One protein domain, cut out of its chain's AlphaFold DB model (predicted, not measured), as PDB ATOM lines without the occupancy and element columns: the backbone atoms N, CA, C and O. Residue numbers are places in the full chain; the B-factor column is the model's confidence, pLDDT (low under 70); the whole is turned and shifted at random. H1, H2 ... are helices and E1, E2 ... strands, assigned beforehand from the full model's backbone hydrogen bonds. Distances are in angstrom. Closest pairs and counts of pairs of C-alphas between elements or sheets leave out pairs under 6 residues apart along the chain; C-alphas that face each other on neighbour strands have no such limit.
ATOM      1  N   MET A 389     213.722 130.016 161.749       92.00
ATOM      2  CA  MET A 389     214.457 129.319 162.806       92.00
ATOM      3  C   MET A 389     214.377 127.820 162.581       92.00
ATOM      4  O   MET A 389     213.414 127.351 161.989       92.00
ATOM      5  N   GLU A 390     215.361 127.062 163.046       93.44
ATOM      6  CA  GLU A 390     215.381 125.604 162.915       93.44
ATOM      7  C   GLU A 390     215.241 124.937 164.288       93.44
ATOM      8  O   GLU A 390     215.902 125.331 165.245       93.44
ATOM      9  N   TYR A 391     214.358 123.942 164.395       94.50
ATOM     10  CA  TYR A 391     214.086 123.216 165.633       94.50
ATOM     11  C   TYR A 391     215.259 122.309 166.021       94.50
ATOM     12  O   TYR A 391     215.705 121.471 165.229       94.50
ATOM     13  N   GLY A 392     215.747 122.437 167.255       92.31
ATOM     14  CA  GLY A 392     216.854 121.612 167.727       92.31
ATOM     15  C   GLY A 392     217.443 122.024 169.070       92.31
ATOM     16  O   GLY A 392     216.848 122.776 169.834       92.31
ATOM     17  N   ASN A 393     218.626 121.509 169.382       90.31
ATOM     18  CA  ASN A 393     219.437 121.986 170.494       90.31
ATOM     19  C   ASN A 393     220.351 123.121 170.005       90.31
ATOM     20  O   ASN A 393     220.950 122.984 168.934       90.31
ATOM     21  N   PRO A 394     220.485 124.219 170.769       87.44
ATOM     22  CA  PRO A 394     221.365 125.317 170.391       87.44
ATOM     23  C   PRO A 394     222.828 124.862 170.353       87.44
ATOM     24  O   PRO A 394     223.218 123.917 171.040       87.44
ATOM     25  N   GLY A 395     223.637 125.546 169.538       80.31
ATOM     26  CA  GLY A 395     225.084 125.335 169.475       80.31
ATOM     27  C   GLY A 395     225.805 125.653 170.794       80.31
ATOM     28  O   GLY A 395     225.203 126.078 171.778       80.31
ATOM     29  N   VAL A 396     227.127 125.457 170.805       66.50
ATOM     30  CA  VAL A 396     227.990 125.478 172.010       66.50
ATOM     31  C   VAL A 396     227.939 126.800 172.796       66.50
ATOM     32  O   VAL A 396     228.183 126.810 173.999       66.50
ATOM     33  N   ASP A 397     227.592 127.913 172.150       68.44
ATOM     34  CA  ASP A 397     227.454 129.230 172.780       68.44
ATOM     35  C   ASP A 397     226.046 129.505 173.348       68.44
ATOM     36  O   ASP A 397     225.813 130.553 173.947       68.44
ATOM     37  N   GLY A 398     225.095 128.581 173.160       62.16
ATOM     38  CA  GLY A 398     223.710 128.707 173.615       62.16
ATOM     39  C   GLY A 398     222.910 129.806 172.907       62.16
ATOM     40  O   GLY A 398     221.760 130.046 173.274       62.16
ATOM     41  N   THR A 399     223.492 130.478 171.905       62.41
ATOM     42  CA  THR A 399     222.867 131.628 171.237       62.41
ATOM     43  C   THR A 399     222.052 131.219 170.012       62.41
ATOM     44  O   THR A 399     221.231 131.996 169.539       62.41
ATOM     45  N   GLY A 400     222.274 130.019 169.463       62.09
ATOM     46  CA  GLY A 400     221.656 129.593 168.199       62.09
ATOM     47  C   GLY A 400     222.145 130.385 166.975       62.09
ATOM     48  O   GLY A 400     221.562 130.264 165.897       62.09
ATOM     49  N   VAL A 401     223.199 131.199 167.131       63.31
ATOM     50  CA  VAL A 401     223.873 131.927 166.042       63.31
ATOM     51  C   VAL A 401     224.876 131.012 165.314       63.31
ATOM     52  O   VAL A 401     225.156 131.225 164.136       63.31
ATOM     53  N   GLY A 402     225.361 129.954 165.976       70.06
ATOM     54  CA  GLY A 402     226.055 128.819 165.354       70.06
ATOM     55  C   GLY A 402     225.129 127.614 165.138       70.06
ATOM     56  O   GLY A 402     224.192 127.414 165.906       70.06
ATOM     57  N   GLU A 403     225.405 126.804 164.106       82.31
ATOM     58  CA  GLU A 403     224.645 125.577 163.811       82.31
ATOM     59  C   GLU A 403     224.765 124.573 164.972       82.31
ATOM     60  O   GLU A 403     225.842 124.048 165.252       82.31
ATOM     61  N   GLY A 404     223.650 124.349 165.664       86.38
ATOM     62  CA  GLY A 404     223.478 123.345 166.709       86.38
ATOM     63  C   GLY A 404     222.961 122.007 166.177       86.38
ATOM     64  O   GLY A 404     222.872 121.768 164.973       86.38
ATOM     65  N   GLU A 405     222.590 121.115 167.091       89.00
ATOM     66  CA  GLU A 405     222.119 119.769 166.756       89.00
ATOM     67  C   GLU A 405     220.614 119.776 166.441       89.00
ATOM     68  O   GLU A 405     219.793 120.140 167.282       89.00
ATOM     69  N   GLY A 406     220.221 119.365 165.232       87.44
ATOM     70  CA  GLY A 406     218.806 119.262 164.857       87.44
ATOM     71  C   GLY A 406     218.093 118.103 165.561       87.44
ATOM     72  O   GLY A 406     218.594 116.980 165.559       87.44
ATOM     73  N   ILE A 407     216.893 118.348 166.100       92.62
ATOM     74  CA  ILE A 407     216.044 117.295 166.685       92.62
ATOM     75  C   ILE A 407     215.176 116.685 165.584       92.62
ATOM     76  O   ILE A 407     214.427 117.394 164.912       92.62
ATOM     77  N   ILE A 408     215.255 115.363 165.432       94.38
ATOM     78  CA  ILE A 408     214.455 114.622 164.458       94.38
ATOM     79  C   ILE A 408     213.040 114.421 165.004       94.38
ATOM     80  O   ILE A 408     212.840 113.790 166.041       94.38
ATOM     81  N   VAL A 409     212.053 114.914 164.262       95.56
ATOM     82  CA  VAL A 409     210.636 114.610 164.468       95.56
ATOM     83  C   VAL A 409     210.299 113.385 163.626       95.56
ATOM     84  O   VAL A 409     210.322 113.435 162.396       95.56
ATOM     85  N   ASN A 410     210.046 112.258 164.285       94.88
ATOM     86  CA  ASN A 410     209.851 110.979 163.604       94.88
ATOM     87  C   ASN A 410     208.531 110.945 162.813       94.88
ATOM     88  O   ASN A 410     207.599 111.677 163.155       94.88
ATOM     89  N   PRO A 411     208.408 110.071 161.797       95.81
ATOM     90  CA  PRO A 411     207.116 109.758 161.203       95.81
ATOM     91  C   PRO A 411     206.082 109.377 162.272       95.81
ATOM     92  O   PRO A 411     206.402 108.717 163.262       95.81
ATOM     93  N   GLY A 412     204.833 109.778 162.057       95.88
ATOM     94  CA  GLY A 412     203.726 109.502 162.963       95.88
ATOM     95  C   GLY A 412     203.400 110.627 163.947       95.88
ATOM     96  O   GLY A 412     203.546 111.809 163.641       95.88
ATOM     97  N   VAL A 413     202.855 110.259 165.110       98.00
ATOM     98  CA  VAL A 413     202.248 111.198 166.068       98.00
ATOM     99  C   VAL A 413     203.310 111.928 166.885       98.00
ATOM    100  O   VAL A 413     204.051 111.305 167.641       98.00
ATOM    101  N   ASN A 414     203.334 113.257 166.792       97.88
ATOM    102  CA  ASN A 414     204.229 114.116 167.562       97.88
ATOM    103  C   ASN A 414     203.480 115.351 168.072       97.88
ATOM    104  O   ASN A 414     202.420 115.713 167.557       97.88
ATOM    105  N   SER A 415     204.049 116.014 169.077       97.44
ATOM    106  CA  SER A 415     203.515 117.257 169.632       97.44
ATOM    107  C   SER A 415     204.660 118.174 170.050       97.44
ATOM    108  O   SER A 415     205.462 117.809 170.908       97.44
ATOM    109  N   ILE A 416     204.722 119.362 169.454       96.62
ATOM    110  CA  ILE A 416     205.739 120.383 169.722       96.62
ATOM    111  C   ILE A 416     205.044 121.609 170.303       96.62
ATOM    112  O   ILE A 416     204.189 122.201 169.650       96.62
ATOM    113  N   ASP A 417     205.419 121.991 171.521       95.06
ATOM    114  CA  ASP A 417     204.982 123.241 172.151       95.06
ATOM    115  C   ASP A 417     205.720 124.416 171.495       95.06
ATOM    116  O   ASP A 417     206.943 124.539 171.626       95.06
ATOM    117  N   LEU A 418     204.994 125.249 170.750       94.06
ATOM    118  CA  LEU A 418     205.572 126.319 169.937       94.06
ATOM    119  C   LEU A 418     206.153 127.432 170.809       94.06
ATOM    120  O   LEU A 418     207.305 127.828 170.623       94.06
ATOM    121  N   ALA A 419     205.391 127.894 171.804       90.44
ATOM    122  CA  ALA A 419     205.818 128.963 172.698       90.44
ATOM    123  C   ALA A 419     207.067 128.551 173.480       90.44
ATOM    124  O   ALA A 419     208.061 129.280 173.496       90.44
ATOM    125  N   ARG A 420     207.054 127.348 174.065       89.94
ATOM    126  CA  ARG A 420     208.192 126.826 174.826       89.94
ATOM    127  C   ARG A 420     209.401 126.553 173.944       89.94
ATOM    128  O   ARG A 420     210.527 126.724 174.401       89.94
ATOM    129  N   THR A 421     209.195 126.139 172.697       92.31
ATOM    130  CA  THR A 421     210.292 125.943 171.743       92.31
ATOM    131  C   THR A 421     211.009 127.258 171.456       92.31
ATOM    132  O   THR A 421     212.234 127.327 171.575       92.31
ATOM    133  N   LEU A 422     210.249 128.309 171.140       91.75
ATOM    134  CA  LEU A 422     210.789 129.626 170.811       91.75
ATOM    135  C   LEU A 422     211.413 130.302 172.040       91.75
ATOM    136  O   LEU A 422     212.577 130.699 172.018       91.75
ATOM    137  N   ILE A 423     210.668 130.396 173.142       90.31
ATOM    138  CA  ILE A 423     211.099 131.108 174.353       90.31
ATOM    139  C   ILE A 423     212.169 130.310 175.108       90.31
ATOM    140  O   ILE A 423     213.185 130.869 175.527       90.31
ATOM    141  N   GLY A 424     211.985 128.995 175.229       84.06
ATOM    142  CA  GLY A 424     212.919 128.083 175.888       84.06
ATOM    143  C   GLY A 424     214.189 127.783 175.086       84.06
ATOM    144  O   GLY A 424     215.046 127.054 175.582       84.06
ATOM    145  N   GLY A 425     214.332 128.330 173.873       84.88
ATOM    146  CA  GLY A 425     215.574 128.273 173.098       84.88
ATOM    147  C   GLY A 425     215.899 126.897 172.520       84.88
ATOM    148  O   GLY A 425     217.071 126.564 172.355       84.88
ATOM    149  N   LYS A 426     214.884 126.085 172.199       89.50
ATOM    150  CA  LYS A 426     215.060 124.800 171.501       89.50
ATOM    151  C   LYS A 426     215.201 125.016 169.992       89.50
ATOM    152  O   LYS A 426     214.393 124.537 169.195       89.50
ATOM    153  N   LEU A 427     216.242 125.760 169.620       92.06
ATOM    154  CA  LEU A 427     216.526 126.171 168.252       92.06
ATOM    155  C   LEU A 427     217.984 125.854 167.903       92.06
ATOM    156  O   LEU A 427     218.894 126.347 168.566       92.06
ATOM    157  N   SER A 428     218.212 125.048 166.867       91.00
ATOM    158  CA  SER A 428     219.557 124.726 166.373       91.00
ATOM    159  C   SER A 428     220.147 125.831 165.508       91.00
ATOM    160  O   SER A 428     221.365 125.917 165.382       91.00
ATOM    161  N   LEU A 429     219.314 126.677 164.901       89.56
ATOM    162  CA  LEU A 429     219.788 127.798 164.103       89.56
ATOM    163  C   LEU A 429     218.758 128.922 164.050       89.56
ATOM    164  O   LEU A 429     217.557 128.680 163.919       89.56
ATOM    165  N   VAL A 430     219.248 130.154 164.100       88.81
ATOM    166  CA  VAL A 430     218.451 131.374 163.989       88.81
ATOM    167  C   VAL A 430     218.984 132.209 162.824       88.81
ATOM    168  O   VAL A 430     220.167 132.541 162.778       88.81
ATOM    169  N   HIS A 431     218.120 132.545 161.865       84.31
ATOM    170  CA  HIS A 431     218.491 133.340 160.692       84.31
ATOM    171  C   HIS A 431     218.159 134.826 160.875       84.31
ATOM    172  O   HIS A 431     217.281 135.177 161.659       84.31
ATOM    173  N   GLY A 432     218.837 135.692 160.114       84.88
ATOM    174  CA  GLY A 432     218.447 137.097 159.954       84.88
ATOM    175  C   GLY A 432     218.336 137.865 161.274       84.88
ATOM    176  O   GLY A 432     219.245 137.827 162.105       84.88
ATOM    177  N   ASN A 433     217.213 138.562 161.478       88.19
ATOM    178  CA  ASN A 433     216.929 139.243 162.746       88.19
ATOM    179  C   ASN A 433     216.261 138.325 163.781       88.19
ATOM    180  O   ASN A 433     215.722 138.824 164.770       88.19
ATOM    181  N   GLY A 434     216.308 137.002 163.614       88.25
ATOM    182  CA  GLY A 434     215.655 136.060 164.519       88.25
ATOM    183  C   GLY A 434     216.064 136.230 165.987       88.25
ATOM    184  O   GLY A 434     215.223 136.103 166.867       88.25
ATOM    185  N   MET A 435     217.304 136.640 166.282       88.00
ATOM    186  CA  MET A 435     217.705 136.942 167.664       88.00
ATOM    187  C   MET A 435     216.982 138.174 168.237       88.00
ATOM    188  O   MET A 435     216.599 138.188 169.406       88.00
ATOM    189  N   LYS A 436     216.741 139.203 167.412       90.00
ATOM    190  CA  LYS A 436     215.940 140.369 167.820       90.00
ATOM    191  C   LYS A 436     214.495 139.959 168.089       90.00
ATOM    192  O   LYS A 436     213.944 140.382 169.100       90.00
ATOM    193  N   PHE A 437     213.928 139.097 167.241       91.12
ATOM    194  CA  PHE A 437     212.603 138.517 167.466       91.12
ATOM    195  C   PHE A 437     212.538 137.757 168.796       91.12
ATOM    196  O   PHE A 437     211.649 138.021 169.596       91.12
ATOM    197  N   LEU A 438     213.484 136.852 169.073       90.56
ATOM    198  CA  LEU A 438     213.474 136.060 170.311       90.56
ATOM    199  C   LEU A 438     213.571 136.942 171.554       90.56
ATOM    200  O   LEU A 438     212.877 136.690 172.538       90.56
ATOM    201  N   ASN A 439     214.400 137.985 171.509       90.50
ATOM    202  CA  ASN A 439     214.500 138.952 172.599       90.50
ATOM    203  C   ASN A 439     213.190 139.730 172.785       90.50
ATOM    204  O   ASN A 439     212.737 139.882 173.918       90.50
ATOM    205  N   ALA A 440     212.552 140.161 171.692       92.12
ATOM    206  CA  ALA A 440     211.253 140.828 171.738       92.12
ATOM    207  C   ALA A 440     210.147 139.905 172.275       92.12
ATOM    208  O   ALA A 440     209.360 140.327 173.114       92.12
ATOM    209  N   LEU A 441     210.123 138.634 171.860       92.25
ATOM    210  CA  LEU A 441     209.166 137.636 172.337       92.25
ATOM    211  C   LEU A 441     209.351 137.346 173.830       92.25
ATOM    212  O   LEU A 441     208.376 137.295 174.572       92.25
ATOM    213  N   LYS A 442     210.598 137.205 174.295       92.00
ATOM    214  CA  LYS A 442     210.913 136.993 175.719       92.00
ATOM    215  C   LYS A 442     210.522 138.182 176.593       92.00
ATOM    216  O   LYS A 442     210.115 137.966 177.730       92.00
ATOM    217  N   ALA A 443     210.640 139.398 176.064       93.19
ATOM    218  CA  ALA A 443     210.268 140.641 176.734       93.19
ATOM    219  C   ALA A 443     208.818 141.081 176.452       93.19
ATOM    220  O   ALA A 443     208.428 142.176 176.851       93.19
ATOM    221  N   TYR A 444     208.032 140.266 175.740       94.31
ATOM    222  CA  TYR A 444     206.700 140.649 175.293       94.31
ATOM    223  C   TYR A 444     205.768 140.902 176.482       94.31
ATOM    224  O   TYR A 444     205.653 140.075 177.388       94.31
ATOM    225  N   SER A 445     205.093 142.044 176.453       94.75
ATOM    226  CA  SER A 445     204.116 142.480 177.445       94.75
ATOM    227  C   SER A 445     203.160 143.464 176.774       94.75
ATOM    228  O   SER A 445     203.581 144.348 176.027       94.75
ATOM    229  N   VAL A 446     201.867 143.283 177.031       96.44
ATOM    230  CA  VAL A 446     200.788 144.197 176.652       96.44
ATOM    231  C   VAL A 446     200.030 144.537 177.920       96.44
ATOM    232  O   VAL A 446     199.650 143.633 178.664       96.44
ATOM    233  N   LYS A 447     199.802 145.828 178.163       94.62
ATOM    234  CA  LYS A 447     199.260 146.339 179.426       94.62
ATOM    235  C   LYS A 447     197.925 147.051 179.253       94.62
ATOM    236  O   LYS A 447     197.686 147.684 178.227       94.62
ATOM    237  N   LEU A 448     197.101 146.997 180.297       93.56
ATOM    238  CA  LEU A 448     195.955 147.876 180.516       93.56
ATOM    239  C   LEU A 448     196.261 148.734 181.746       93.56
ATOM    240  O   LEU A 448     196.280 148.237 182.871       93.56
ATOM    241  N   GLY A 449     196.548 150.019 181.531       91.56
ATOM    242  CA  GLY A 449     197.120 150.855 182.586       91.56
ATOM    243  C   GLY A 449     198.505 150.341 182.989       91.56
ATOM    244  O   GLY A 449     199.396 150.231 182.148       91.56
ATOM    245  N   GLU A 450     198.688 150.021 184.268       93.25
ATOM    246  CA  GLU A 450     199.967 149.524 184.798       93.25
ATOM    247  C   GLU A 450     200.076 147.990 184.802       93.25
ATOM    248  O   GLU A 450     201.190 147.450 184.866       93.25
ATOM    249  N   GLU A 451     198.943 147.290 184.689       95.12
ATOM    250  CA  GLU A 451     198.856 145.835 184.791       95.12
ATOM    251  C   GLU A 451     199.002 145.154 183.426       95.12
ATOM    252  O   GLU A 451     198.451 145.595 182.417       95.12
ATOM    253  N   ASP A 452     199.722 144.035 183.392       96.19
ATOM    254  CA  ASP A 452     199.846 143.197 182.201       96.19
ATOM    255  C   ASP A 452     198.519 142.492 181.890       96.19
ATOM    256  O   ASP A 452     197.912 141.899 182.777       96.19
ATOM    257  N   LEU A 453     198.084 142.511 180.630       96.12
ATOM    258  CA  LEU A 453     197.002 141.689 180.072       96.12
ATOM    259  C   LEU A 453     197.545 140.344 179.592       96.12
ATOM    260  O   LEU A 453     197.003 139.277 179.891       96.12
ATOM    261  N   VAL A 454     198.634 140.422 178.829       95.94
ATOM    262  CA  VAL A 454     199.353 139.290 178.258       95.94
ATOM    263  C   VAL A 454     200.838 139.584 178.374       95.94
ATOM    264  O   VAL A 454     201.277 140.679 178.034       95.94
ATOM    265  N   MET A 455     201.616 138.609 178.825       95.06
ATOM    266  CA  MET A 455     203.064 138.750 178.953       95.06
ATOM    267  C   MET A 455     203.791 137.436 178.684       95.06
ATOM    268  O   MET A 455     203.206 136.359 178.782       95.06
ATOM    269  N   SER A 456     205.077 137.521 178.376       93.81
ATOM    270  CA  SER A 456     206.009 136.402 178.481       93.81
ATOM    271  C   SER A 456     206.461 136.243 179.934       93.81
ATOM    272  O   SER A 456     206.918 137.203 180.553       93.81
ATOM    273  N   ASP A 457     206.373 135.028 180.479       91.44
ATOM    274  CA  ASP A 457     206.900 134.691 181.814       91.44
ATOM    275  C   ASP A 457     208.358 134.190 181.782       91.44
ATOM    276  O   ASP A 457     208.891 133.714 182.784       91.44
ATOM    277  N   GLY A 458     209.005 134.269 180.614       86.25
ATOM    278  CA  GLY A 458     210.338 133.717 180.366       86.25
ATOM    279  C   GLY A 458     210.342 132.251 179.927       86.25
ATOM    280  O   GLY A 458     211.398 131.736 179.562       86.25
ATOM    281  N   THR A 459     209.184 131.582 179.899       84.38
ATOM    282  CA  THR A 459     209.027 130.208 179.386       84.38
ATOM    283  C   THR A 459     207.892 130.057 178.377       84.38
ATOM    284  O   THR A 459     207.996 129.242 177.460       84.38
ATOM    285  N   LYS A 460     206.824 130.841 178.526       90.00
ATOM    286  CA  LYS A 460     205.631 130.845 177.676       90.00
ATOM    287  C   LYS A 460     204.974 132.224 177.688       90.00
ATOM    288  O   LYS A 460     205.317 133.088 178.493       90.00
ATOM    289  N   LEU A 461     203.985 132.395 176.820       92.25
ATOM    290  CA  LEU A 461     203.055 133.515 176.896       92.25
ATOM    291  C   LEU A 461     201.913 133.183 177.861       92.25
ATOM    292  O   LEU A 461     201.415 132.056 177.897       92.25
ATOM    293  N   VAL A 462     201.503 134.171 178.648       93.50
ATOM    294  CA  VAL A 462     200.526 134.033 179.726       93.50
ATOM    295  C   VAL A 462     199.475 135.122 179.599       93.50
ATOM    296  O   VAL A 462     199.806 136.304 179.565       93.50
ATOM    297  N   VAL A 463     198.205 134.715 179.590       96.69
ATOM    298  CA  VAL A 463     197.075 135.615 179.846       96.69
ATOM    299  C   VAL A 463     196.953 135.788 181.358       96.69
ATOM    300  O   VAL A 463     196.741 134.814 182.091       96.69
ATOM    301  N   THR A 464     197.136 137.014 181.834       97.12
ATOM    302  CA  THR A 464     197.142 137.338 183.266       97.12
ATOM    303  C   THR A 464     195.728 137.322 183.850       97.12
ATOM    304  O   THR A 464     194.743 137.092 183.149       97.12
ATOM    305  N   ASN A 465     195.592 137.606 185.147       95.06
ATOM    306  CA  ASN A 465     194.274 137.754 185.765       95.06
ATOM    307  C   ASN A 465     193.471 138.920 185.170       95.06
ATOM    308  O   ASN A 465     192.260 138.786 185.023       95.06
ATOM    309  N   VAL A 466     194.128 140.017 184.773       93.69
ATOM    310  CA  VAL A 466     193.461 141.140 184.097       93.69
ATOM    311  C   VAL A 466     193.013 140.722 182.699       93.69
ATOM    312  O   VAL A 466     191.852 140.912 182.352       93.69
ATOM    313  N   GLY A 467     193.872 140.049 181.924       95.19
ATOM    314  CA  GLY A 467     193.493 139.515 180.610       95.19
ATOM    315  C   GLY A 467     192.353 138.486 180.679       95.19
ATOM    316  O   GLY A 467     191.487 138.445 179.803       95.19
ATOM    317  N   LYS A 468     192.294 137.695 181.757       95.00
ATOM    318  CA  LYS A 468     191.211 136.728 182.012       95.00
ATOM    319  C   LYS A 468     189.845 137.377 182.214       95.00
ATOM    320  O   LYS A 468     188.847 136.737 181.892       95.00
ATOM    321  N   LYS A 469     189.779 138.637 182.667       92.31
ATOM    322  CA  LYS A 469     188.506 139.378 182.762       92.31
ATOM    323  C   LYS A 469     187.829 139.549 181.396       92.31
ATOM    324  O   LYS A 469     186.609 139.606 181.334       92.31
ATOM    325  N   TYR A 470     188.613 139.566 180.316       94.62
ATOM    326  CA  TYR A 470     188.143 139.789 178.945       94.62
ATOM    327  C   TYR A 470     188.142 138.526 178.079       94.62
ATOM    328  O   TYR A 470     187.920 138.618 176.877       94.62
ATOM    329  N   THR A 471     188.444 137.355 178.640       95.94
ATOM    330  CA  THR A 471     188.545 136.086 177.894       95.94
ATOM    331  C   THR A 471     187.685 134.996 178.525       95.94
ATOM    332  O   THR A 471     187.976 133.809 178.420       95.94
ATOM    333  N   LYS A 472     186.594 135.388 179.190       93.19
ATOM    334  CA  LYS A 472     185.695 134.465 179.891       93.19
ATOM    335  C   LYS A 472     185.022 133.490 178.928       93.19
ATOM    336  O   LYS A 472     184.788 132.338 179.287       93.19
ATOM    337  N   PHE A 473     184.726 133.947 177.714       95.12
ATOM    338  CA  PHE A 473     184.065 133.173 176.662       95.12
ATOM    339  C   PHE A 473     184.937 133.014 175.410       95.12
ATOM    340  O   PHE A 473     184.436 132.634 174.351       95.12
ATOM    341  N   SER A 474     186.228 133.320 175.521       96.31
ATOM    342  CA  SER A 474     187.171 133.377 174.405       96.31
ATOM    343  C   SER A 474     188.428 132.575 174.716       96.31
ATOM    344  O   SER A 474     188.710 132.256 175.869       96.31
ATOM    345  N   ARG A 475     189.210 132.245 173.688       94.50
ATOM    346  CA  ARG A 475     190.410 131.411 173.851       94.50
ATOM    347  C   ARG A 475     191.575 132.135 174.534       94.50
ATOM    348  O   ARG A 475     192.464 131.478 175.074       94.50
ATOM    349  N   GLY A 476     191.593 133.468 174.527       96.38
ATOM    350  CA  GLY A 476     192.752 134.249 174.948       96.38
ATOM    351  C   GLY A 476     193.835 134.197 173.879       96.38
ATOM    352  O   GLY A 476     193.677 134.781 172.816       96.38
ATOM    353  N   LEU A 477     194.941 133.499 174.132       95.31
ATOM    354  CA  LEU A 477     195.960 133.296 173.099       95.31
ATOM    355  C   LEU A 477     195.459 132.272 172.079       95.31
ATOM    356  O   LEU A 477     195.188 131.129 172.442       95.31
ATOM    357  N   ASN A 478     195.369 132.675 170.814       95.25
ATOM    358  CA  ASN A 478     195.005 131.792 169.716       95.25
ATOM    359  C   ASN A 478     196.158 131.673 168.716       95.25
ATOM    360  O   ASN A 478     196.508 132.629 168.023       95.25
ATOM    361  N   TRP A 479     196.724 130.474 168.631       94.50
ATOM    362  CA  TRP A 479     197.727 130.119 167.633       94.50
ATOM    363  C   TRP A 479     197.063 129.538 166.391       94.50
ATOM    364  O   TRP A 479     196.123 128.750 166.477       94.50
ATOM    365  N   PHE A 480     197.567 129.891 165.217       93.69
ATOM    366  CA  PHE A 480     197.001 129.389 163.971       93.69
ATOM    367  C   PHE A 480     198.060 129.242 162.888       93.69
ATOM    368  O   PHE A 480     199.137 129.837 162.934       93.69
ATOM    369  N   ASN A 481     197.760 128.407 161.900       94.00
ATOM    370  CA  ASN A 481     198.617 128.251 160.737       94.00
ATOM    371  C   ASN A 481     198.482 129.463 159.813       94.00
ATOM    372  O   ASN A 481     197.387 129.754 159.339       94.00
ATOM    373  N   ILE A 482     199.608 130.106 159.509       91.88
ATOM    374  CA  ILE A 482     199.699 131.106 158.441       91.88
ATOM    375  C   ILE A 482     200.162 130.430 157.153       91.88
ATOM    376  O   ILE A 482     199.564 130.629 156.101       91.88
ATOM    377  N   GLN A 483     201.228 129.626 157.227       92.19
ATOM    378  CA  GLN A 483     201.876 129.089 156.033       92.19
ATOM    379  C   GLN A 483     202.767 127.891 156.374       92.19
ATOM    380  O   GLN A 483     203.946 128.050 156.693       92.19
ATOM    381  N   THR A 484     202.221 126.678 156.274       95.12
ATOM    382  CA  THR A 484     203.006 125.440 156.381       95.12
ATOM    383  C   THR A 484     203.362 124.908 154.997       95.12
ATOM    384  O   THR A 484     202.484 124.733 154.157       95.12
ATOM    385  N   SER A 485     204.644 124.625 154.771       95.50
ATOM    386  CA  SER A 485     205.197 124.070 153.530       95.50
ATOM    387  C   SER A 485     205.960 122.773 153.812       95.50
ATOM    388  O   SER A 485     206.475 122.584 154.916       95.50
ATOM    389  N   ILE A 486     206.101 121.912 152.802       94.62
ATOM    390  CA  ILE A 486     206.984 120.734 152.860       94.62
ATOM    391  C   ILE A 486     208.218 121.027 152.027       94.62
ATOM    392  O   ILE A 486     208.123 121.564 150.922       94.62
ATOM    393  N   ALA A 487     209.369 120.649 152.558       92.75
ATOM    394  CA  ALA A 487     210.651 120.776 151.903       92.75
ATOM    395  C   ALA A 487     211.364 119.430 151.803       92.75
ATOM    396  O   ALA A 487     211.025 118.465 152.487       92.75
ATOM    397  N   LYS A 488     212.393 119.404 150.963       90.00
ATOM    398  CA  LYS A 488     213.429 118.375 150.973       90.00
ATOM    399  C   LYS A 488     214.255 118.508 152.248       90.00
ATOM    400  O   LYS A 488     214.586 119.622 152.648       90.00
ATOM    401  N   SER A 489     214.640 117.395 152.867       88.62
ATOM    402  CA  SER A 489     215.670 117.419 153.916       88.62
ATOM    403  C   SER A 489     217.073 117.400 153.302       88.62
ATOM    404  O   SER A 489     217.286 116.817 152.240       88.62
ATOM    405  N   GLN A 490     218.049 117.998 153.984       90.44
ATOM    406  CA  GLN A 490     219.467 117.881 153.626       90.44
ATOM    407  C   GLN A 490     220.101 116.570 154.108       90.44
ATOM    408  O   GLN A 490     221.193 116.233 153.661       90.44
ATOM    409  N   ARG A 491     219.429 115.826 155.004       90.50
ATOM    410  CA  ARG A 491     219.836 114.480 155.455       90.50
ATOM    411  C   ARG A 491     221.296 114.400 155.932       90.50
ATOM    412  O   ARG A 491     221.997 113.420 155.692       90.50
ATOM    413  N   ARG A 492     221.777 115.440 156.620       88.56
ATOM    414  CA  ARG A 492     223.174 115.547 157.083       88.56
ATOM    415  C   ARG A 492     223.545 114.497 158.130       88.56
ATOM    416  O   ARG A 492     224.720 114.211 158.307       88.56
ATOM    417  N   ASN A 493     222.551 113.943 158.824       90.25
ATOM    418  CA  ASN A 493     222.738 112.884 159.812       90.25
ATOM    419  C   ASN A 493     222.929 111.491 159.192       90.25
ATOM    420  O   ASN A 493     223.220 110.555 159.928       90.25
ATOM    421  N   TRP A 494     222.748 111.329 157.878       90.12
ATOM    422  CA  TRP A 494     222.973 110.048 157.210       90.12
ATOM    423  C   TRP A 494     224.439 109.931 156.787       90.12
ATOM    424  O   TRP A 494     225.008 110.862 156.219       90.12
ATOM    425  N   THR A 495     225.039 108.766 157.020       90.06
ATOM    426  CA  THR A 495     226.461 108.485 156.739       90.06
ATOM    427  C   THR A 495     226.754 108.129 155.278       90.06
ATOM    428  O   THR A 495     227.913 107.969 154.905       90.06
ATOM    429  N   MET A 496     225.714 108.009 154.451       89.06
ATOM    430  CA  MET A 496     225.792 107.698 153.022       89.06
ATOM    431  C   MET A 496     226.378 108.851 152.186       89.06
ATOM    432  O   MET A 496     226.363 110.014 152.602       89.06
ATOM    433  N   SER A 497     226.827 108.546 150.967       91.31
ATOM    434  CA  SER A 497     227.152 109.557 149.951       91.31
ATOM    435  C   SER A 497     225.904 110.315 149.478       91.31
ATOM    436  O   SER A 497     224.772 109.859 149.648       91.31
ATOM    437  N   ASP A 498     226.091 111.485 148.866       89.00
ATOM    438  CA  ASP A 498     224.963 112.309 148.412       89.00
ATOM    439  C   ASP A 498     224.161 111.652 147.275       89.00
ATOM    440  O   ASP A 498     222.936 111.784 147.245       89.00
ATOM    441  N   ASP A 499     224.813 110.866 146.411       90.62
ATOM    442  CA  ASP A 499     224.139 110.084 145.365       90.62
ATOM    443  C   ASP A 499     223.272 108.970 145.962       90.62
ATOM    444  O   ASP A 499     222.131 108.771 145.541       90.62
ATOM    445  N   GLU A 500     223.765 108.279 146.992       91.56
ATOM    446  CA  GLU A 500     222.990 107.269 147.715       91.56
ATOM    447  C   GLU A 500     221.805 107.905 148.455       91.56
ATOM    448  O   GLU A 500     220.692 107.372 148.412       91.56
ATOM    449  N   LYS A 501     222.006 109.067 149.100       90.00
ATOM    450  CA  LYS A 501     220.922 109.815 149.764       90.00
ATOM    451  C   LYS A 501     219.844 110.190 148.755       90.00
ATOM    452  O   LYS A 501     218.669 109.938 149.010       90.00
ATOM    453  N   LYS A 502     220.242 110.743 147.606       88.81
ATOM    454  CA  LYS A 502     219.344 111.127 146.512       88.81
ATOM    455  C   LYS A 502     218.584 109.931 145.945       88.81
ATOM    456  O   LYS A 502     217.381 110.039 145.706       88.81
ATOM    457  N   ALA A 503     219.256 108.795 145.763       89.31
ATOM    458  CA  ALA A 503     218.634 107.571 145.271       89.31
ATOM    459  C   ALA A 503     217.542 107.054 146.225       89.31
ATOM    460  O   ALA A 503     216.448 106.731 145.767       89.31
ATOM    461  N   LEU A 504     217.797 107.030 147.542       86.62
ATOM    462  CA  LEU A 504     216.790 106.625 148.534       86.62
ATOM    463  C   LEU A 504     215.654 107.646 148.672       86.62
ATOM    464  O   LEU A 504     214.487 107.271 148.767       86.62
ATOM    465  N   ALA A 505     215.992 108.936 148.677       82.38
ATOM    466  CA  ALA A 505     215.045 110.037 148.812       82.38
ATOM    467  C   ALA A 505     214.131 110.222 147.596       82.38
ATOM    468  O   ALA A 505     213.083 110.858 147.714       82.38
ATOM    469  N   GLN A 506     214.560 109.706 146.440       86.62
ATOM    470  CA  GLN A 506     213.968 109.958 145.125       86.62
ATOM    471  C   GLN A 506     213.922 111.459 144.775       86.62
ATOM    472  O   GLN A 506     213.061 111.913 144.024       86.62
ATOM    473  N   SER A 507     214.845 112.249 145.333       83.88
ATOM    474  CA  SER A 507     214.869 113.710 145.225       83.88
ATOM    475  C   SER A 507     216.258 114.276 145.562       83.88
ATOM    476  O   SER A 507     217.064 113.637 146.243       83.88
ATOM    477  N   ASP A 508     216.545 115.508 145.129       87.00
ATOM    478  CA  ASP A 508     217.712 116.235 145.645       87.00
ATOM    479  C   ASP A 508     217.547 116.558 147.137       87.00
ATOM    480  O   ASP A 508     216.496 117.022 147.573       87.00
ATOM    481  N   CYS A 509     218.613 116.383 147.915       88.94
ATOM    482  CA  CYS A 509     218.618 116.584 149.365       88.94
ATOM    483  C   CYS A 509     219.153 117.981 149.731       88.94
ATOM    484  O   CYS A 509     220.236 118.104 150.300       88.94
ATOM    485  N   ASN A 510     218.451 119.054 149.347       89.00
ATOM    486  CA  ASN A 510     219.006 120.423 149.379       89.00
ATOM    487  C   ASN A 510     218.304 121.412 150.335       89.00
ATOM    488  O   ASN A 510     218.831 122.499 150.581       89.00
ATOM    489  N   GLY A 511     217.171 121.052 150.944       88.62
ATOM    490  CA  GLY A 511     216.431 121.971 151.820       88.62
ATOM    491  C   GLY A 511     215.382 122.833 151.111       88.62
ATOM    492  O   GLY A 511     214.813 123.716 151.755       88.62
ATOM    493  N   GLU A 512     215.156 122.641 149.808       89.69
ATOM    494  CA  GLU A 512     214.183 123.417 149.036       89.69
ATOM    495  C   GLU A 512     212.745 123.019 149.347       89.69
ATOM    496  O   GLU A 512     212.435 121.847 149.562       89.69
ATOM    497  N   ILE A 513     211.849 124.003 149.314       92.12
ATOM    498  CA  ILE A 513     210.408 123.773 149.413       92.12
ATOM    499  C   ILE A 513     209.937 123.079 148.137       92.12
ATOM    500  O   ILE A 513     210.210 123.548 147.037       92.12
ATOM    501  N   VAL A 514     209.204 121.980 148.300       89.06
ATOM    502  CA  VAL A 514     208.681 121.164 147.194       89.06
ATOM    503  C   VAL A 514     207.168 121.259 147.042       89.06
ATOM    504  O   VAL A 514     206.646 120.994 145.966       89.06
ATOM    505  N   THR A 515     206.442 121.643 148.095       87.88
ATOM    506  CA  THR A 515     205.000 121.913 148.011       87.88
ATOM    507  C   THR A 515     204.550 122.906 149.080       87.88
ATOM    508  O   THR A 515     205.135 122.991 150.165       87.88
ATOM    509  N   GLY A 516     203.479 123.645 148.776       84.38
ATOM    510  CA  GLY A 516     202.895 124.646 149.666       84.38
ATOM    511  C   GLY A 516     203.744 125.910 149.761       84.38
ATOM    512  O   GLY A 516     203.955 126.398 150.870       84.38
ATOM    513  N   TRP A 517     204.261 126.418 148.634       84.81
ATOM    514  CA  TRP A 517     205.062 127.651 148.603       84.81
ATOM    515  C   TRP A 517     204.334 128.807 149.289       84.81
ATOM    516  O   TRP A 517     204.913 129.418 150.182       84.81
ATOM    517  N   ASP A 518     203.043 128.972 148.995       85.19
ATOM    518  CA  ASP A 518     202.133 129.947 149.617       85.19
ATOM    519  C   ASP A 518     201.333 129.362 150.798       85.19
ATOM    520  O   ASP A 518     200.381 129.960 151.287       85.19
ATOM    521  N   GLY A 519     201.745 128.190 151.290       90.94
ATOM    522  CA  GLY A 519     201.057 127.421 152.324       90.94
ATOM    523  C   GLY A 519     200.265 126.254 151.741       90.94
ATOM    524  O   GLY A 519     199.704 126.325 150.649       90.94
ATOM    525  N   LEU A 520     200.256 125.133 152.458       92.69
ATOM    526  CA  LEU A 520     199.385 124.008 152.144       92.69
ATOM    527  C   LEU A 520     197.921 124.364 152.460       92.69
ATOM    528  O   LEU A 520     197.655 124.887 153.547       92.69
ATOM    529  N   PRO A 521     196.968 124.020 151.575       92.75
ATOM    530  CA  PRO A 521     195.548 124.019 151.906       92.75
ATOM    531  C   PRO A 521     195.258 123.204 153.173       92.75
ATOM    532  O   PRO A 521     195.920 122.198 153.444       92.75
ATOM    533  N   GLY A 522     194.233 123.596 153.935       92.56
ATOM    534  CA  GLY A 522     193.877 122.913 155.187       92.56
ATOM    535  C   GLY A 522     193.535 121.427 155.004       92.56
ATOM    536  O   GLY A 522     193.868 120.604 155.857       92.56
ATOM    537  N   GLU A 523     192.946 121.058 153.863       94.31
ATOM    538  CA  GLU A 523     192.685 119.659 153.500       94.31
ATOM    539  C   GLU A 523     193.979 118.859 153.288       94.31
ATOM    540  O   GLU A 523     194.100 117.740 153.784       94.31
ATOM    541  N   ASP A 524     194.988 119.456 152.647       93.62
ATOM    542  CA  ASP A 524     196.284 118.820 152.418       93.62
ATOM    543  C   ASP A 524     197.083 118.699 153.714       93.62
ATOM    544  O   ASP A 524     197.728 117.677 153.948       93.62
ATOM    545  N   MET A 525     197.037 119.723 154.573       95.31
ATOM    546  CA  MET A 525     197.609 119.640 155.918       95.31
ATOM    547  C   MET A 525     196.983 118.478 156.690       95.31
ATOM    548  O   MET A 525     197.706 117.634 157.218       95.31
ATOM    549  N   THR A 526     195.652 118.379 156.677       96.06
ATOM    550  CA  THR A 526     194.910 117.297 157.339       96.06
ATOM    551  C   THR A 526     195.295 115.927 156.782       96.06
ATOM    552  O   THR A 526     195.651 115.031 157.549       96.06
ATOM    553  N   ALA A 527     195.306 115.767 155.456       95.62
ATOM    554  CA  ALA A 527     195.664 114.517 154.786       95.62
ATOM    555  C   ALA A 527     197.106 114.073 155.078       95.62
ATOM    556  O   ALA A 527     197.403 112.881 155.109       95.62
ATOM    557  N   LYS A 528     198.004 115.033 155.316       95.00
ATOM    558  CA  LYS A 528     199.409 114.796 155.673       95.00
ATOM    559  C   LYS A 528     199.649 114.755 157.179       95.00
ATOM    560  O   LYS A 528     200.798 114.664 157.611       95.00
ATOM    561  N   GLY A 529     198.579 114.822 157.968       96.94
ATOM    562  CA  GLY A 529     198.633 114.761 159.416       96.94
ATOM    563  C   GLY A 529     199.408 115.913 160.032       96.94
ATOM    564  O   GLY A 529     200.212 115.646 160.910       96.94
ATOM    565  N   LEU A 530     199.219 117.149 159.567       97.62
ATOM    566  CA  LEU A 530     199.870 118.360 160.076       97.62
ATOM    567  C   LEU A 530     198.816 119.306 160.658       97.62
ATOM    568  O   LEU A 530     197.811 119.574 160.001       97.62
ATOM    569  N   ASN A 531     199.042 119.848 161.855       96.69
ATOM    570  CA  ASN A 531     198.106 120.789 162.467       96.69
ATOM    571  C   ASN A 531     198.802 121.770 163.421       96.69
ATOM    572  O   ASN A 531     199.654 121.360 164.207       96.69
ATOM    573  N   ILE A 532     198.386 123.041 163.403       96.25
ATOM    574  CA  ILE A 532     198.647 123.989 164.493       96.25
ATOM    575  C   ILE A 532     197.357 124.120 165.293       96.25
ATOM    576  O   ILE A 532     196.327 124.526 164.757       96.25
ATOM    577  N   THR A 533     197.412 123.776 166.571       95.75
ATOM    578  CA  THR A 533     196.274 123.901 167.477       95.75
ATOM    579  C   THR A 533     196.243 125.280 168.128       95.75
ATOM    580  O   THR A 533     197.285 125.895 168.358       95.75
ATOM    581  N   SER A 534     195.042 125.754 168.475       94.25
ATOM    582  CA  SER A 534     194.839 127.082 169.069       94.25
ATOM    583  C   SER A 534     195.552 127.287 170.405       94.25
ATOM    584  O   SER A 534     195.879 128.415 170.744       94.25
ATOM    585  N   ASP A 535     195.824 126.207 171.141       92.81
ATOM    586  CA  ASP A 535     196.587 126.191 172.394       92.81
ATOM    587  C   ASP A 535     198.117 126.223 172.190       92.81
ATOM    588  O   ASP A 535     198.863 126.141 173.163       92.81
ATOM    589  N   GLY A 536     198.600 126.382 170.953       94.25
ATOM    590  CA  GLY A 536     200.011 126.651 170.667       94.25
ATOM    591  C   GLY A 536     200.880 125.419 170.468       94.25
ATOM    592  O   GLY A 536     202.080 125.469 170.739       94.25
ATOM    593  N   PHE A 537     200.308 124.328 169.958       96.81
ATOM    594  CA  PHE A 537     201.079 123.149 169.577       96.81
ATOM    595  C   PHE A 537     201.093 122.945 168.069       96.81
ATOM    596  O   PHE A 537     200.067 123.049 167.400       96.81
ATOM    597  N   PHE A 538     202.249 122.548 167.546       97.75
ATOM    598  CA  PHE A 538     202.320 121.871 166.262       97.75
ATOM    599  C   PHE A 538     202.222 120.365 166.497       97.75
ATOM    600  O   PHE A 538     203.077 119.773 167.163       97.75
ATOM    601  N   LYS A 539     201.159 119.749 165.985       98.00
ATOM    602  CA  LYS A 539     200.878 118.323 166.153       98.00
ATOM    603  C   LYS A 539     200.932 117.613 164.819       98.00
ATOM    604  O   LYS A 539     200.474 118.142 163.804       98.00
ATOM    605  N   THR A 540     201.431 116.383 164.858       98.25
ATOM    606  CA  THR A 540     201.346 115.472 163.724       98.25
ATOM    607  C   THR A 540     200.544 114.220 164.050       98.25
ATOM    608  O   THR A 540     200.389 113.865 165.219       98.25
ATOM    609  N   THR A 541     200.014 113.551 163.025       98.25
ATOM    610  CA  THR A 541     199.288 112.274 163.157       98.25
ATOM    611  C   THR A 541     200.073 111.120 162.530       98.25
ATOM    612  O   THR A 541     201.158 111.312 161.990       98.25
ATOM    613  N   THR A 542     199.514 109.908 162.545       97.31
ATOM    614  CA  THR A 542     200.081 108.736 161.853       97.31
ATOM    615  C   THR A 542     200.314 108.946 160.352       97.31
ATOM    616  O   THR A 542     201.119 108.227 159.772       97.31
ATOM    617  N   ALA A 543     199.657 109.931 159.729       96.38
ATOM    618  CA  ALA A 543     199.840 110.268 158.317       96.38
ATOM    619  C   ALA A 543     201.121 111.074 158.023       96.38
ATOM    620  O   ALA A 543     201.509 111.201 156.861       96.38
ATOM    621  N   TYR A 544     201.788 111.624 159.043       96.69
ATOM    622  CA  TYR A 544     203.018 112.382 158.840       96.69
ATOM    623  C   TYR A 544     204.196 111.460 158.519       96.69
ATOM    624  O   TYR A 544     204.571 110.607 159.322       96.69
ATOM    625  N   GLY A 545     204.822 111.668 157.361       93.44
ATOM    626  CA  GLY A 545     205.912 110.828 156.861       93.44
ATOM    627  C   GLY A 545     207.319 111.207 157.331       93.44
ATOM    628  O   GLY A 545     208.279 110.658 156.804       93.44
ATOM    629  N   GLY A 546     207.479 112.140 158.279       93.81
ATOM    630  CA  GLY A 546     208.805 112.556 158.769       93.81
ATOM    631  C   GLY A 546     209.533 113.584 157.889       93.81
ATOM    632  O   GLY A 546     210.730 113.808 158.073       93.81
ATOM    633  N   TRP A 547     208.835 114.210 156.935       92.88
ATOM    634  CA  TRP A 547     209.408 115.165 155.975       92.88
ATOM    635  C   TRP A 547     209.950 116.436 156.629       92.88
ATOM    636  O   TRP A 547     209.517 116.815 157.720       92.88
ATOM    637  N   ALA A 548     210.828 117.151 155.922       95.00
ATOM    638  CA  ALA A 548     211.178 118.505 156.324       95.00
ATOM    639  C   ALA A 548     209.975 119.440 156.145       95.00
ATOM    640  O   ALA A 548     209.286 119.411 155.125       95.00
ATOM    641  N   LEU A 549     209.727 120.283 157.142       96.56
ATOM    642  CA  LEU A 549     208.610 121.218 157.159       96.56
ATOM    643  C   LEU A 549     209.115 122.628 157.422       96.56
ATOM    644  O   LEU A 549     210.016 122.828 158.235       96.56
ATOM    645  N   ARG A 550     208.476 123.606 156.786       95.81
ATOM    646  CA  ARG A 550     208.540 125.014 157.178       95.81
ATOM    647  C   ARG A 550     207.180 125.390 157.737       95.81
ATOM    648  O   ARG A 550     206.234 125.504 156.968       95.81
ATOM    649  N   VAL A 551     207.081 125.563 159.046       96.25
ATOM    650  CA  VAL A 551     205.829 125.830 159.758       96.25
ATOM    651  C   VAL A 551     205.743 127.320 160.080       96.25
ATOM    652  O   VAL A 551     206.423 127.802 160.983       96.25
ATOM    653  N   GLY A 552     204.940 128.059 159.318       93.94
ATOM    654  CA  GLY A 552     204.619 129.462 159.571       93.94
ATOM    655  C   GLY A 552     203.387 129.591 160.457       93.94
ATOM    656  O   GLY A 552     202.303 129.131 160.087       93.94
ATOM    657  N   MET A 553     203.550 130.225 161.614       92.25
ATOM    658  CA  MET A 553     202.501 130.366 162.627       92.25
ATOM    659  C   MET A 553     202.123 131.828 162.842       92.25
ATOM    660  O   MET A 553     202.982 132.706 162.826       92.25
ATOM    661  N   GLY A 554     200.835 132.076 163.042       92.38
ATOM    662  CA  GLY A 554     200.281 133.343 163.501       92.38
ATOM    663  C   GLY A 554     199.864 133.241 164.961       92.38
ATOM    664  O   GLY A 554     199.598 132.147 165.472       92.38
ATOM    665  N   LEU A 555     199.819 134.392 165.624       93.19
ATOM    666  CA  LEU A 555     199.355 134.514 166.994       93.19
ATOM    667  C   LEU A 555     198.470 135.753 167.130       93.19
ATOM    668  O   LEU A 555     198.823 136.846 166.686       93.19
ATOM    669  N   GLU A 556     197.328 135.575 167.776       94.94
ATOM    670  CA  GLU A 556     196.397 136.648 168.099       94.94
ATOM    671  C   GLU A 556     195.875 136.509 169.531       94.94
ATOM    672  O   GLU A 556     195.918 135.435 170.138       94.94
ATOM    673  N   PHE A 557     195.384 137.619 170.069       96.62
ATOM    674  CA  PHE A 557     194.620 137.660 171.301       96.62
ATOM    675  C   PHE A 557     193.126 137.713 170.966       96.62
ATOM    676  O   PHE A 557     192.600 138.747 170.553       96.62
ATOM    677  N   GLU A 558     192.445 136.582 171.120       96.81
ATOM    678  CA  GLU A 558     190.995 136.473 171.030       96.81
ATOM    679  C   GLU A 558     190.371 136.755 172.397       96.81
ATOM    680  O   GLU A 558     190.570 136.013 173.361       96.81
ATOM    681  N   TYR A 559     189.566 137.808 172.453       97.38
ATOM    682  CA  TYR A 559     188.886 138.277 173.650       97.38
ATOM    683  C   TYR A 559     187.388 138.453 173.380       97.38
ATOM    684  O   TYR A 559     186.905 138.319 172.249       97.38
ATOM    685  N   ASP A 560     186.621 138.707 174.433       96.62
ATOM    686  CA  ASP A 560     185.170 138.571 174.398       96.62
ATOM    687  C   ASP A 560     184.511 139.578 173.448       96.62
ATOM    688  O   ASP A 560     183.529 139.230 172.793       96.62
ATOM    689  N   TYR A 561     185.096 140.767 173.278       95.56
ATOM    690  CA  TYR A 561     184.629 141.768 172.314       95.56
ATOM    691  C   TYR A 561     185.253 141.643 170.916       95.56
ATOM    692  O   TYR A 561     184.742 142.263 169.991       95.56
ATOM    693  N   GLY A 562     186.323 140.864 170.710       95.06
ATOM    694  CA  GLY A 562     187.010 140.872 169.417       95.06
ATOM    695  C   GLY A 562     188.274 140.022 169.324       95.06
ATOM    696  O   GLY A 562     188.484 139.082 170.086       95.06
ATOM    697  N   MET A 563     189.107 140.324 168.331       95.38
ATOM    698  CA  MET A 563     190.414 139.696 168.127       95.38
ATOM    699  C   MET A 563     191.444 140.782 167.827       95.38
ATOM    700  O   MET A 563     191.144 141.732 167.098       95.38
ATOM    701  N   LYS A 564     192.643 140.655 168.395       94.94
ATOM    702  CA  LYS A 564     193.771 141.557 168.142       94.94
ATOM    703  C   LYS A 564     194.988 140.759 167.676       94.94
ATOM    704  O   LYS A 564     195.400 139.846 168.392       94.94
ATOM    705  N   PRO A 565     195.584 141.083 166.519       93.31
ATOM    706  CA  PRO A 565     196.816 140.429 166.096       93.31
ATOM    707  C   PRO A 565     197.950 140.738 167.083       93.31
ATOM    708  O   PRO A 565     198.085 141.871 167.545       93.31
ATOM    709  N   ILE A 566     198.760 139.725 167.393       92.31
ATOM    710  CA  ILE A 566     200.036 139.890 168.111       92.31
ATOM    711  C   ILE A 566     201.193 140.025 167.102       92.31
ATOM    712  O   ILE A 566     202.242 140.586 167.411       92.31
ATOM    713  N   SER A 567     200.999 139.574 165.860       82.31
ATOM    714  CA  SER A 567     201.947 139.737 164.755       82.31
ATOM    715  C   SER A 567     201.274 140.243 163.481       82.31
ATOM    716  O   SER A 567     200.152 139.855 163.153       82.31
ATOM    717  N   ASN A 568     202.012 141.035 162.699       76.56
ATOM    718  CA  ASN A 568     201.630 141.380 161.330       76.56
ATOM    719  C   ASN A 568     201.879 140.172 160.408       76.56
ATOM    720  O   ASN A 568     202.966 140.020 159.855       76.56
ATOM    721  N   GLY A 569     200.887 139.293 160.257       77.06
ATOM    722  CA  GLY A 569     201.011 138.077 159.448       77.06
ATOM    723  C   GLY A 569     201.728 136.945 160.191       77.06
ATOM    724  O   GLY A 569     201.378 136.635 161.330       77.06
ATOM    725  N   CYS A 570     202.703 136.295 159.546       88.12
ATOM    726  CA  CYS A 570     203.470 135.198 160.147       88.12
ATOM    727  C   CYS A 570     204.346 135.719 161.293       88.12
ATOM    728  O   CYS A 570     205.243 136.519 161.054       88.12
ATOM    729  N   LEU A 571     204.124 135.238 162.518       90.81
ATOM    730  CA  LEU A 571     204.947 135.568 163.682       90.81
ATOM    731  C   LEU A 571     206.403 135.123 163.460       90.81
ATOM    732  O   LEU A 571     207.339 135.883 163.703       90.81
ATOM    733  N   VAL A 572     206.583 133.874 163.014       91.69
ATOM    734  CA  VAL A 572     207.881 133.242 162.743       91.69
ATOM    735  C   VAL A 572     207.685 131.967 161.916       91.69
ATOM    736  O   VAL A 572     206.649 131.303 162.013       91.69
ATOM    737  N   PHE A 573     208.700 131.584 161.144       93.88
ATOM    738  CA  PHE A 573     208.776 130.275 160.502       93.88
ATOM    739  C   PHE A 573     209.691 129.332 161.284       93.88
ATOM    740  O   PHE A 573     210.894 129.572 161.395       93.88
ATOM    741  N   LEU A 574     209.139 128.211 161.742       95.44
ATOM    742  CA  LEU A 574     209.897 127.131 162.361       95.44
ATOM    743  C   LEU A 574     210.152 126.011 161.349       95.44
ATOM    744  O   LEU A 574     209.229 125.386 160.830       95.44
ATOM    745  N   TRP A 575     211.417 125.740 161.078       95.56
ATOM    746  CA  TRP A 575     211.867 124.617 160.279       95.56
ATOM    747  C   TRP A 575     212.011 123.371 161.141       95.56
ATOM    748  O   TRP A 575     212.688 123.382 162.167       95.56
ATOM    749  N   ILE A 576     211.416 122.281 160.680       96.50
ATOM    750  CA  ILE A 576     211.485 120.958 161.295       96.50
ATOM    751  C   ILE A 576     212.126 120.014 160.283       96.50
ATOM    752  O   ILE A 576     211.825 120.089 159.094       96.50
ATOM    753  N   ASN A 577     213.026 119.144 160.741       95.38
ATOM    754  CA  ASN A 577     213.727 118.138 159.935       95.38
ATOM    755  C   ASN A 577     214.475 118.650 158.680       95.38
ATOM    756  O   ASN A 577     214.826 117.876 157.783       95.38
TER     757      ASN A 577
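This is residues 389 to 577 of the 591 residues of the protein "DUF4988 domain-containing protein" of Dysgonomonas gadei ATCC BAA-286 (UniProt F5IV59). A long, strongly twisted sheet, with the two long strands E7 and E11 side by side, makes the core, and a small sheet of E2, E10 and E9 is partly face to face with it, as a sandwich of two sheets with strands crossed at 42 degrees. Toward one end of the long axis lie a second small sheet, E4 E5 E6, and the short helix H3; at the other end lies H4, while H1 and H2 meet at a corner near E1 and E13. The printed part has 189 residues with five named helices and thirteen named strands, in the order E1 E2 H1 E3 H2 E4 E5 E6 H3 E7 H4 E8 H5 E9 E10 E11 E12 E13, and its class is mixed, helices and strands. The largest sheet is branched and mixed, with E1 and E13 parallel and its other neighbour pairs antiparallel; the two small sheets are antiparallel. The whole is compact, with a radius of gyration of the C-alphas of 17.9 A, and only just elongated, spanning 61 by 41 by 25 A.

In the largest sheet, E7 is residues 476 to 487, 32.1 A long, and E11 is residues 548 to 559, 34.5 A. E11 begins at C-alpha 548 (211.178, 118.505, 156.324) and ends at C-alpha 559 (188.886, 138.277, 173.650). The sheet also holds E1, residues 389 to 393, with C-alpha 389 at (214.457, 129.319, 162.806), E3, 427 to 430, E8, 513 to 515, E12, 562 to 565, and E13, 572 to 576, 12.9 A. The small sheets hold E2, 414 to 417, E9, 530 to 532, and E10, 537 to 540; and E4, 445 to 448, E5, 451 to 456, 13.4 A, and E6, 461 to 463. The helices are H1, 418 to 423, H2, 434 to 442, 12.2 A, H3, 465 to 469, H4, 498 to 505, 10.2 A, and H5, 522 to 527.

E7 lies on one side of E11, with N 480 and O 554 at 3.0 A. E12, beside residues 556 to 559, and E13, beside residues 548 to 552, lie on the other side; N 557 and O 564 are 2.8 A apart, and N 551 and O 574 2.8 A. E11 and E12 form a hairpin. E1 is the parallel neighbour of E13, with N 391 and O 575 at 2.8 A, and the edge strand E3 is the antiparallel neighbour of E1, with N 390 and O 429 at 2.9 A. E8 is beside residues 485 to 487 of E7, with N 514 and O 486 at 2.9 A. Across the sandwich, the closest C-alphas of E7 and E9 are those of Phe 480 and Ile 532, 5.7 A apart. The facing sheet runs E2, E10, E9, with N 416 and O 538 at 2.9 A and N 539 and O 531 at 2.8 A; H5 only grazes it. E4, E5 and E6 form a meander, each strand the antiparallel neighbour of the one before, with N 446 and O 454 at 2.9 A and N 462 and O 455 at 2.8 A. H3 is on this sheet, only just at the sheet's level, with a height of 3.8 A; the closest C-alphas of E5 and H3 are those of Leu 453 and Gly 467, 4.2 A apart. H1 is on the largest sheet at a height of 5.5 A, over none of its strands. H1 and H2 touch, about perpendicular at 83 degrees, the closest C-alphas being those of Ile 423 and Lys 442, 6.0 A apart. H4 is not on any of the three sheets. In H1, H2, H3, H4 and H5, every O i to N i+4 pair is within hydrogen-bond range.

The two C-alphas farthest apart are those of Gly 449 and Glu 500, 61.5 A. The printed part has no cut. The link from E1 to E2, 20 residues, is long. Mean pLDDT of the printed part is 91.3; residues 396 to 401 are under 70.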